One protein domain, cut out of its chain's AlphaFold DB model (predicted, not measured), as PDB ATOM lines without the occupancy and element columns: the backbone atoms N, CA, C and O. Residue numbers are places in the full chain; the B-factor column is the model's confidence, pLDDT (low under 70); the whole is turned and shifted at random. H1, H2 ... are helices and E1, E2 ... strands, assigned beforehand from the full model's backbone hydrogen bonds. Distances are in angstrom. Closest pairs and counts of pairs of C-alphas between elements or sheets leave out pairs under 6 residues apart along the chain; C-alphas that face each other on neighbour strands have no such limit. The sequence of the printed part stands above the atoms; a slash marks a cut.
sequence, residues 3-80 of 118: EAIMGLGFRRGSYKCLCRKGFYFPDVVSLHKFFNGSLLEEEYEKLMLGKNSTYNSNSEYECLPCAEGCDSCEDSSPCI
ATOM      1  N   GLU A   3      14.594  17.832  -1.406       90.50
ATOM      2  CA  GLU A   3      15.806  17.898  -0.591       90.50
ATOM      3  C   GLU A   3      16.491  19.253  -0.775       90.50
ATOM      4  O   GLU A   3      16.565  19.780  -1.889       90.50
ATOM      5  N   ALA A   4      17.013  19.819   0.312       88.81
ATOM      6  CA  ALA A   4      17.749  21.078   0.263       88.81
ATOM      7  C   ALA A   4      19.068  20.918  -0.511       88.81
ATOM      8  O   ALA A   4      19.767  19.911  -0.381       88.81
ATOM      9  N   ILE A   5      19.431  21.929  -1.299       88.44
ATOM     10  CA  ILE A   5      20.695  21.919  -2.040       88.44
ATOM     11  C   ILE A   5      21.815  22.376  -1.098       88.44
ATOM     12  O   ILE A   5      21.777  23.476  -0.543       88.44
ATOM     13  N   MET A   6      22.828  21.527  -0.909       82.44
ATOM     14  CA  MET A   6      23.956  21.840  -0.028       82.44
ATOM     15  C   MET A   6      24.762  23.027  -0.579       82.44
ATOM     16  O   MET A   6      25.051  23.090  -1.770       82.44
ATOM     17  N   GLY A   7      25.129  23.968   0.296       79.81
ATOM     18  CA  GLY A   7      25.964  25.126  -0.051       79.81
ATOM     19  C   GLY A   7      25.219  26.419  -0.407       79.81
ATOM     20  O   GLY A   7      25.848  27.471  -0.406       79.81
ATOM     21  N   LEU A   8      23.897  26.390  -0.631       77.62
ATOM     22  CA  LEU A   8      23.092  27.602  -0.896       77.62
ATOM     23  C   LEU A   8      22.406  28.194   0.352       77.62
ATOM     24  O   LEU A   8      21.841  29.287   0.301       77.62
ATOM     25  N   GLY A   9      22.499  27.505   1.495       73.81
ATOM     26  CA  GLY A   9      21.780  27.862   2.722       73.81
ATOM     27  C   GLY A   9      20.280  27.545   2.642       73.81
ATOM     28  O   GLY A   9      19.749  27.199   1.590       73.81
ATOM     29  N   PHE A  10      19.574  27.632   3.772       67.31
ATOM     30  CA  PHE A  10      18.130  27.385   3.818       67.31
ATOM     31  C   PHE A  10      17.369  28.643   3.377       67.31
ATOM     32  O   PHE A  10      17.112  29.541   4.180       67.31
ATOM     33  N   ARG A  11      17.070  28.749   2.079       77.88
ATOM     34  CA  ARG A  11      16.294  29.848   1.484       77.88
ATOM     35  C   ARG A  11      15.242  29.302   0.518       77.88
ATOM     36  O   ARG A  11      15.403  28.216  -0.035       77.88
ATOM     37  N   ARG A  12      14.173  30.078   0.320       80.25
ATOM     38  CA  ARG A  12      13.102  29.810  -0.652       80.25
ATOM     39  C   ARG A  12      13.709  29.529  -2.047       80.25
ATOM     40  O   ARG A  12      14.692  30.175  -2.412       80.25
ATOM     41  N   GLY A  13      13.226  28.499  -2.746       81.88
ATOM     42  CA  GLY A  13      13.803  27.995  -4.004       81.88
ATOM     43  C   GLY A  13      15.090  27.146  -3.909       81.88
ATOM     44  O   GLY A  13      15.444  26.466  -4.869       81.88
ATOM     45  N   SER A  14      15.790  27.095  -2.763       88.56
ATOM     46  CA  SER A  14      17.073  26.363  -2.612       88.56
ATOM     47  C   SER A  14      16.902  24.864  -2.308       88.56
ATOM     48  O   SER A  14      17.565  24.301  -1.433       88.56
ATOM     49  N   TYR A  15      16.007  24.200  -3.035       89.50
ATOM     50  CA  TYR A  15      15.780  22.758  -2.951       89.50
ATOM     51  C   TYR A  15      15.620  22.143  -4.343       89.50
ATOM     52  O   TYR A  15      15.314  22.823  -5.321       89.50
ATOM     53  N   LYS A  16      15.820  20.831  -4.429       91.50
ATOM     54  CA  LYS A  16      15.538  20.020  -5.616       91.50
ATOM     55  C   LYS A  16      14.484  18.975  -5.278       91.50
ATOM     56  O   LYS A  16      14.535  18.381  -4.203       91.50
ATOM     57  N   CYS A  17      13.541  18.736  -6.182       91.50
ATOM     58  CA  CYS A  17      12.516  17.709  -6.019       91.50
ATOM     59  C   CYS A  17      12.767  16.530  -6.956       91.50
ATOM     60  O   CYS A  17      12.798  16.678  -8.173       91.50
ATOM     61  N   LEU A  18      12.919  15.352  -6.365       92.25
ATOM     62  CA  LEU A  18      13.059  14.065  -7.031       92.25
ATOM     63  C   LEU A  18      11.711  13.341  -7.074       92.25
ATOM     64  O   LEU A  18      10.877  13.487  -6.168       92.25
ATOM     65  N   CYS A  19      11.516  12.509  -8.093       92.75
ATOM     66  CA  CYS A  19      10.343  11.649  -8.169       92.75
ATOM     67  C   CYS A  19      10.327  10.625  -7.031       92.75
ATOM     68  O   CYS A  19      11.362  10.178  -6.536       92.75
ATOM     69  N   ARG A  20       9.123  10.312  -6.547       91.56
ATOM     70  CA  ARG A  20       8.930   9.249  -5.554       91.56
ATOM     71  C   ARG A  20       9.120   7.883  -6.218       91.56
ATOM     72  O   ARG A  20       8.967   7.766  -7.427       91.56
ATOM     73  N   LYS A  21       9.370   6.850  -5.415       90.81
ATOM     74  CA  LYS A  21       9.371   5.460  -5.892       90.81
ATOM     75  C   LYS A  21       8.080   5.123  -6.645       90.81
ATOM     76  O   LYS A  21       7.012   5.623  -6.286       90.81
ATOM     77  N   GLY A  22       8.202   4.307  -7.686       91.38
ATOM     78  CA  GLY A  22       7.128   4.005  -8.633       91.38
ATOM     79  C   GLY A  22       6.817   5.131  -9.626       91.38
ATOM     80  O   GLY A  22       5.846   5.013 -10.365       91.38
ATOM     81  N   PHE A  23       7.596   6.219  -9.640       92.88
ATOM     82  CA  PHE A  23       7.453   7.321 -10.588       92.88
ATOM     83  C   PHE A  23       8.819   7.762 -11.128       92.88
ATOM     84  O   PHE A  23       9.811   7.753 -10.399       92.88
ATOM     85  N   TYR A  24       8.857   8.204 -12.383       92.19
ATOM     86  CA  TYR A  24      10.055   8.675 -13.072       92.19
ATOM     87  C   TYR A  24       9.880  10.096 -13.622       92.19
ATOM     88  O   TYR A  24       8.774  10.640 -13.691       92.19
ATOM     89  N   PHE A  25      11.005  10.722 -13.961       92.81
ATOM     90  CA  PHE A  25      11.052  12.081 -14.493       92.81
ATOM     91  C   PHE A  25      10.699  12.078 -15.993       92.81
ATOM     92  O   PHE A  25      11.291  11.284 -16.724       92.81
ATOM     93  N   PRO A  26       9.768  12.930 -16.467       90.25
ATOM     94  CA  PRO A  26       9.221  12.842 -17.825       90.25
ATOM     95  C   PRO A  26      10.265  13.036 -18.933       90.25
ATOM     96  O   PRO A  26      10.211  12.342 -19.948       90.25
ATOM     97  N   ASP A  27      11.238  13.932 -18.739       89.81
ATOM     98  CA  ASP A  27      12.345  14.107 -19.681       89.81
ATOM     99  C   ASP A  27      13.465  13.097 -19.391       89.81
ATOM    100  O   ASP A  27      14.403  13.341 -18.625       89.81
ATOM    101  N   VAL A  28      13.345  11.934 -20.027       87.25
ATOM    102  CA  VAL A  28      14.289  10.816 -19.900       87.25
ATOM    103  C   VAL A  28      15.685  11.125 -20.457       87.25
ATOM    104  O   VAL A  28      16.641  10.440 -20.087       87.25
ATOM    105  N   VAL A  29      15.813  12.145 -21.318       88.56
ATOM    106  CA  VAL A  29      17.068  12.541 -21.981       88.56
ATOM    107  C   VAL A  29      17.851  13.550 -21.138       88.56
ATOM    108  O   VAL A  29      19.076  13.634 -21.248       88.56
ATOM    109  N   SER A  30      17.169  14.299 -20.268       88.38
ATOM    110  CA  SER A  30      17.808  15.255 -19.366       88.38
ATOM    111  C   SER A  30      18.873  14.603 -18.477       88.38
ATOM    112  O   SER A  30      18.652  13.582 -17.820       88.38
ATOM    113  N   LEU A  31      20.029  15.270 -18.376       86.25
ATOM    114  CA  LEU A  31      21.095  14.923 -17.429       86.25
ATOM    115  C   LEU A  31      20.668  15.120 -15.965       86.25
ATOM    116  O   LEU A  31      21.212  14.483 -15.065       86.25
ATOM    117  N   HIS A  32      19.710  16.013 -15.717       88.00
ATOM    118  CA  HIS A  32      19.254  16.383 -14.383       88.00
ATOM    119  C   HIS A  32      17.800  15.931 -14.200       88.00
ATOM    120  O   HIS A  32      16.869  16.600 -14.639       88.00
ATOM    121  N   LYS A  33      17.606  14.791 -13.526       89.69
ATOM    122  CA  LYS A  33      16.290  14.165 -13.287       89.69
ATOM    123  C   LYS A  33      15.624  14.678 -12.008       89.69
ATOM    124  O   LYS A  33      15.286  13.907 -11.111       89.69
ATOM    125  N   PHE A  34      15.516  15.996 -11.878       91.31
ATOM    126  CA  PHE A  34      14.866  16.648 -10.744       91.31
ATOM    127  C   PHE A  34      14.231  17.971 -11.158       91.31
ATOM    128  O   PHE A  34      14.711  18.654 -12.058       91.31
ATOM    129  N   PHE A  35      13.197  18.375 -10.427       91.62
ATOM    130  CA  PHE A  35      12.613  19.703 -10.556       91.62
ATOM    131  C   PHE A  35      13.376  20.693  -9.679       91.62
ATOM    132  O   PHE A  35      13.628  20.435  -8.496       91.62
ATOM    133  N   ASN A  36      13.760  21.825 -10.263       91.25
ATOM    134  CA  ASN A  36      14.420  22.903  -9.539       91.25
ATOM    135  C   ASN A  36      13.382  23.681  -8.717       91.25
ATOM    136  O   ASN A  36      12.397  24.161  -9.278       91.25
ATOM    137  N   GLY A  37      13.598  23.807  -7.405       90.31
ATOM    138  CA  GLY A  37      12.657  24.460  -6.496       90.31
ATOM    139  C   GLY A  37      12.372  25.912  -6.867       90.31
ATOM    140  O   GLY A  37      11.217  26.318  -6.848       90.31
ATOM    141  N   SER A  38      13.388  26.673  -7.288       90.62
ATOM    142  CA  SER A  38      13.214  28.074  -7.692       90.62
ATOM    143  C   SER A  38      12.254  28.232  -8.875       90.62
ATOM    144  O   SER A  38      11.368  29.077  -8.826       90.62
ATOM    145  N   LEU A  39      12.402  27.398  -9.912       91.19
ATOM    146  CA  LEU A  39      11.532  27.438 -11.096       91.19
ATOM    147  C   LEU A  39      10.117  26.961 -10.765       91.19
ATOM    148  O   LEU A  39       9.138  27.584 -11.167       91.19
ATOM    149  N   LEU A  40      10.016  25.879  -9.986       90.44
ATOM    150  CA  LEU A  40       8.739  25.323  -9.547       90.44
ATOM    151  C   LEU A  40       7.914  26.363  -8.777       90.44
ATOM    152  O   LEU A  40       6.725  26.533  -9.036       90.44
ATOM    153  N   GLU A  41       8.542  27.065  -7.835       90.50
ATOM    154  CA  GLU A  41       7.874  28.098  -7.053       90.50
ATOM    155  C   GLU A  41       7.507  29.334  -7.879       90.50
ATOM    156  O   GLU A  41       6.454  29.921  -7.637       90.50
ATOM    157  N   GLU A  42       8.352  29.737  -8.833       91.88
ATOM    158  CA  GLU A  42       8.070  30.869  -9.720       91.88
ATOM    159  C   GLU A  42       6.822  30.601 -10.572       91.88
ATOM    160  O   GLU A  42       5.908  31.430 -10.626       91.88
ATOM    161  N   GLU A  43       6.744  29.427 -11.202       90.88
ATOM    162  CA  GLU A  43       5.575  29.052 -12.000       90.88
ATOM    163  C   GLU A  43       4.324  28.881 -11.140       90.88
ATOM    164  O   GLU A  43       3.229  29.287 -11.544       90.88
ATOM    165  N   TYR A  44       4.467  28.344  -9.930       90.00
ATOM    166  CA  TYR A  44       3.362  28.255  -8.982       90.00
ATOM    167  C   TYR A  44       2.855  29.638  -8.549       90.00
ATOM    168  O   TYR A  44       1.649  29.862  -8.452       90.00
ATOM    169  N   GLU A  45       3.747  30.606  -8.341       93.06
ATOM    170  CA  GLU A  45       3.365  31.982  -8.019       93.06
ATOM    171  C   GLU A  45       2.641  32.658  -9.192       93.06
ATOM    172  O   GLU A  45       1.620  33.318  -8.990       93.06
ATOM    173  N   LYS A  46       3.094  32.433 -10.434       92.06
ATOM    174  CA  LYS A  46       2.372  32.881 -11.639       92.06
ATOM    175  C   LYS A  46       0.958  32.306 -11.689       92.06
ATOM    176  O   LYS A  46       0.022  33.060 -11.960       92.06
ATOM    177  N   LEU A  47       0.799  31.017 -11.374       90.69
ATOM    178  CA  LEU A  47      -0.507  30.357 -11.301       90.69
ATOM    179  C   LEU A  47      -1.407  31.021 -10.246       90.69
ATOM    180  O   LEU A  47      -2.553  31.353 -10.541       90.69
ATOM    181  N   MET A  48      -0.880  31.276  -9.047       91.31
ATOM    182  CA  MET A  48      -1.618  31.926  -7.954       91.31
ATOM    183  C   MET A  48      -2.044  33.360  -8.276       91.31
ATOM    184  O   MET A  48      -3.096  33.814  -7.832       91.31
ATOM    185  N   LEU A  49      -1.250  34.069  -9.077       94.00
ATOM    186  CA  LEU A  49      -1.552  35.419  -9.548       94.00
ATOM    187  C   LEU A  49      -2.474  35.442 -10.782       94.00
ATOM    188  O   LEU A  49      -2.740  36.520 -11.312       94.00
ATOM    189  N   GLY A  50      -2.934  34.283 -11.272       89.94
ATOM    190  CA  GLY A  50      -3.770  34.178 -12.473       89.94
ATOM    191  C   GLY A  50      -3.045  34.560 -13.769       89.94
ATOM    192  O   GLY A  50      -3.685  34.920 -14.757       89.94
ATOM    193  N   LYS A  51      -1.708  34.528 -13.770       90.88
ATOM    194  CA  LYS A  51      -0.881  34.749 -14.961       90.88
ATOM    195  C   LYS A  51      -0.711  33.440 -15.731       90.88
ATOM    196  O   LYS A  51      -0.951  32.357 -15.204       90.88
ATOM    197  N   ASN A  52      -0.261  33.543 -16.980       88.44
ATOM    198  CA  ASN A  52       0.111  32.363 -17.753       88.44
ATOM    199  C   ASN A  52       1.257  31.624 -17.037       88.44
ATOM    200  O   ASN A  52       2.297  32.229 -16.771       88.44
ATOM    201  N   SER A  53       1.031  30.357 -16.698       88.12
ATOM    202  CA  SER A  53       1.942  29.511 -15.927       88.12
ATOM    203  C   SER A  53       2.019  28.133 -16.566       88.12
ATOM    204  O   SER A  53       0.997  27.576 -16.994       88.12
ATOM    205  N   THR A  54       3.224  27.564 -16.601       85.25
ATOM    206  CA  THR A  54       3.417  26.186 -17.069       85.25
ATOM    207  C   THR A  54       3.156  25.139 -15.989       85.25
ATOM    208  O   THR A  54       3.095  23.949 -16.287       85.25
ATOM    209  N   TYR A  55       2.881  25.570 -14.749       84.56
ATOM    210  CA  TYR A  55       2.666  24.680 -13.606       84.56
ATOM    211  C   TYR A  55       1.563  23.637 -13.848       84.56
ATOM    212  O   TYR A  55       1.743  22.466 -13.534       84.56
ATOM    213  N   ASN A  56       0.428  24.053 -14.423       79.25
ATOM    214  CA  ASN A  56      -0.749  23.195 -14.620       79.25
ATOM    215  C   ASN A  56      -1.028  22.846 -16.093       79.25
ATOM    216  O   ASN A  56      -1.936  22.072 -16.377       79.25
ATOM    217  N   SER A  57      -0.324  23.456 -17.050       73.94
ATOM    218  CA  SER A  57      -0.748  23.400 -18.454       73.94
ATOM    219  C   SER A  57      -0.261  22.170 -19.217       73.94
ATOM    220  O   SER A  57      -0.852  21.888 -20.248       73.94
ATOM    221  N   ASN A  58       0.719  21.402 -18.717       67.44
ATOM    222  CA  ASN A  58       1.280  20.247 -19.444       67.44
ATOM    223  C   ASN A  58       1.846  19.123 -18.550       67.44
ATOM    224  O   ASN A  58       2.676  18.346 -19.018       67.44
ATOM    225  N   SER A  59       1.473  19.049 -17.265       71.56
ATOM    226  CA  SER A  59       2.087  18.099 -16.310       71.56
ATOM    227  C   SER A  59       3.628  18.171 -16.285       71.56
ATOM    228  O   SER A  59       4.307  17.210 -15.939       71.56
ATOM    229  N   GLU A  60       4.195  19.329 -16.643       80.56
ATOM    230  CA  GLU A  60       5.642  19.534 -16.795       80.56
ATOM    231  C   GLU A  60       6.379  19.430 -15.454       80.56
ATOM    232  O   GLU A  60       7.551  19.076 -15.419       80.56
ATOM    233  N   TYR A  61       5.672  19.673 -14.348       86.38
ATOM    234  CA  TYR A  61       6.179  19.563 -12.977       86.38
ATOM    235  C   TYR A  61       5.668  18.317 -12.243       86.38
ATOM    236  O   TYR A  61       5.752  18.230 -11.014       86.38
ATOM    237  N   GLU A  62       5.130  17.346 -12.982       88.88
ATOM    238  CA  GLU A  62       4.619  16.091 -12.441       88.88
ATOM    239  C   GLU A  62       5.507  14.918 -12.865       88.88
ATOM    240  O   GLU A  62       6.067  14.873 -13.959       88.88
ATOM    241  N   CYS A  63       5.648  13.939 -11.974       91.88
ATOM    242  CA  CYS A  63       6.330  12.694 -12.308       91.88
ATOM    243  C   CYS A  63       5.364  11.719 -12.980       91.88
ATOM    244  O   CYS A  63       4.195  11.637 -12.596       91.88
ATOM    245  N   LEU A  64       5.877  10.907 -13.900       92.50
ATOM    246  CA  LEU A  64       5.099   9.877 -14.582       92.50
ATOM    247  C   LEU A  64       5.173   8.545 -13.832       92.50
ATOM    248  O   LEU A  64       6.213   8.238 -13.250       92.50
ATOM    249  N   PRO A  65       4.090   7.752 -13.796       92.75
ATOM    250  CA  PRO A  65       4.097   6.455 -13.130       92.75
ATOM    251  C   PRO A  65       4.959   5.443 -13.893       92.75
ATOM    252  O   PRO A  65       4.948   5.402 -15.121       92.75
ATOM    253  N   CYS A  66       5.672   4.595 -13.157       93.00
ATOM    254  CA  CYS A  66       6.373   3.444 -13.717       93.00
ATOM    255  C   CYS A  66       5.398   2.392 -14.262       93.00
ATOM    256  O   CYS A  66       4.226   2.347 -13.883       93.00
ATOM    257  N   ALA A  67       5.915   1.491 -15.102       90.06
ATOM    258  CA  ALA A  67       5.192   0.291 -15.508       90.06
ATOM    259  C   ALA A  67       4.779  -0.568 -14.292       90.06
ATOM    260  O   ALA A  67       5.445  -0.577 -13.250       90.06
ATOM    261  N   GLU A  68       3.671  -1.300 -14.429       87.62
ATOM    262  CA  GLU A  68       3.132  -2.125 -13.347       87.62
ATOM    263  C   GLU A  68       4.144  -3.180 -12.873       87.62
ATOM    264  O   GLU A  68       4.776  -3.878 -13.667       87.62
ATOM    265  N   GLY A  69       4.277  -3.309 -11.550       85.12
ATOM    266  CA  GLY A  69       5.203  -4.254 -10.922       85.12
ATOM    267  C   GLY A  69       6.630  -3.731 -10.715       85.12
ATOM    268  O   GLY A  69       7.469  -4.484 -10.223       85.12
ATOM    269  N   CYS A  70       6.910  -2.463 -11.032       88.62
ATOM    270  CA  CYS A  70       8.215  -1.831 -10.819       88.62
ATOM    271  C   CYS A  70       8.236  -0.922  -9.572       88.62
ATOM    272  O   CYS A  70       7.375  -0.058  -9.428       88.62
ATOM    273  N   ASP A  71       9.251  -1.057  -8.699       89.12
ATOM    274  CA  ASP A  71       9.475  -0.131  -7.558       89.12
ATOM    275  C   ASP A  71      10.248   1.139  -7.976       89.12
ATOM    276  O   ASP A  71      10.091   2.206  -7.383       89.12
ATOM    277  N   SER A  72      11.081   1.048  -9.018       88.88
ATOM    278  CA  SER A  72      11.856   2.161  -9.580       88.88
ATOM    279  C   SER A  72      12.067   1.943 -11.076       88.88
ATOM    280  O   SER A  72      12.331   0.817 -11.496       88.88
ATOM    281  N   CYS A  73      11.971   3.008 -11.869       90.44
ATOM    282  CA  CYS A  73      12.174   2.979 -13.315       90.44
ATOM    283  C   CYS A  73      12.821   4.286 -13.790       90.44
ATOM    284  O   CYS A  73      12.755   5.309 -13.106       90.44
ATOM    285  N   GLU A  74      13.469   4.232 -14.951       88.50
ATOM    286  CA  GLU A  74      14.082   5.400 -15.588       88.50
ATOM    287  C   GLU A  74      13.192   5.989 -16.693       88.50
ATOM    288  O   GLU A  74      13.300   7.174 -17.008       88.50
ATOM    289  N   ASP A  75      12.293   5.164 -17.226       89.06
ATOM    290  CA  ASP A  75      11.373   5.446 -18.316       89.06
ATOM    291  C   ASP A  75      10.118   4.548 -18.215       89.06
ATOM    292  O   ASP A  75       9.934   3.813 -17.241       89.06
ATOM    293  N   SER A  76       9.251   4.591 -19.231       87.06
ATOM    294  CA  SER A  76       8.039   3.762 -19.310       87.06
ATOM    295  C   SER A  76       8.294   2.308 -19.729       87.06
ATOM    296  O   SER A  76       7.337   1.545 -19.898       87.06
ATOM    297  N   SER A  77       9.554   1.898 -19.902       86.75
ATOM    298  CA  SER A  77       9.901   0.518 -20.215       86.75
ATOM    299  C   SER A  77       9.449  -0.454 -19.113       86.75
ATOM    300  O   SER A  77       9.520  -0.164 -17.913       86.75
ATOM    301  N   PRO A  78       8.961  -1.647 -19.496       85.25
ATOM    302  CA  PRO A  78       8.560  -2.657 -18.531       85.25
ATOM    303  C   PRO A  78       9.800  -3.281 -17.869       85.25
ATOM    304  O   PRO A  78      10.626  -3.896 -18.541       85.25
ATOM    305  N   CYS A  79       9.926  -3.157 -16.541       83.81
ATOM    306  CA  CYS A  79      11.029  -3.777 -15.788       83.81
ATOM    307  C   CYS A  79      10.863  -5.297 -15.636       83.81
ATOM    308  O   CYS A  79      11.838  -6.035 -15.489       83.81
ATOM    309  N   ILE A  80       9.619  -5.775 -15.660       79.94
ATOM    310  CA  ILE A  80       9.304  -7.195 -15.730       79.94
ATOM    311  C   ILE A  80       9.189  -7.528 -17.209       79.94
ATOM    312  O   ILE A  80       8.554  -6.782 -17.954       79.94
TER     313      ILE A  80
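This is residues 3 to 80 of the 118 residues of the protein "GL16915" of Drosophila persimilis (UniProt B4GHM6). With little regular structure, this is a loose chain of long loops with one helix, H1, near one end of the longest axis; residues 49 to 80 fold back from H1 and run to the other end. The short strand E1 is paired with residues 3 to 4 and 35 to 36, and residues 23 to 24 with 64 to 65. The printed part has 78 residues with one named strand, then one named helix, mostly helix by class, though named elements hold only 15 residues. It is loose, with a radius of gyration of the C-alphas of 14.4 A, spanning 43 by 32 by 19 A.

H1, residues 37 to 48, is 16.2 A long, from C-alpha 37 at (12.657, 24.460, -6.496) to C-alpha 48 at (-1.618, 31.926, -7.954). E1, residues 15 to 17, begins with C-alpha 15 at (15.780, 22.758, -2.951) and is 6.7 A long.

The closest C-alphas of H1 and E1 are those of Gly 37 and Tyr 15, 5.0 A apart. E1 pairs with no named strand; its short pairings are antiparallel. In H1 every O i to N i+4 pair is within hydrogen-bond range.

The C-alphas farthest apart, those of Leu 49 and Ile 80, are 44.4 A apart. The printed part has no cut. The link from E1 to H1 is long, 19 residues. Residues 10 and 58 have pLDDT under 70.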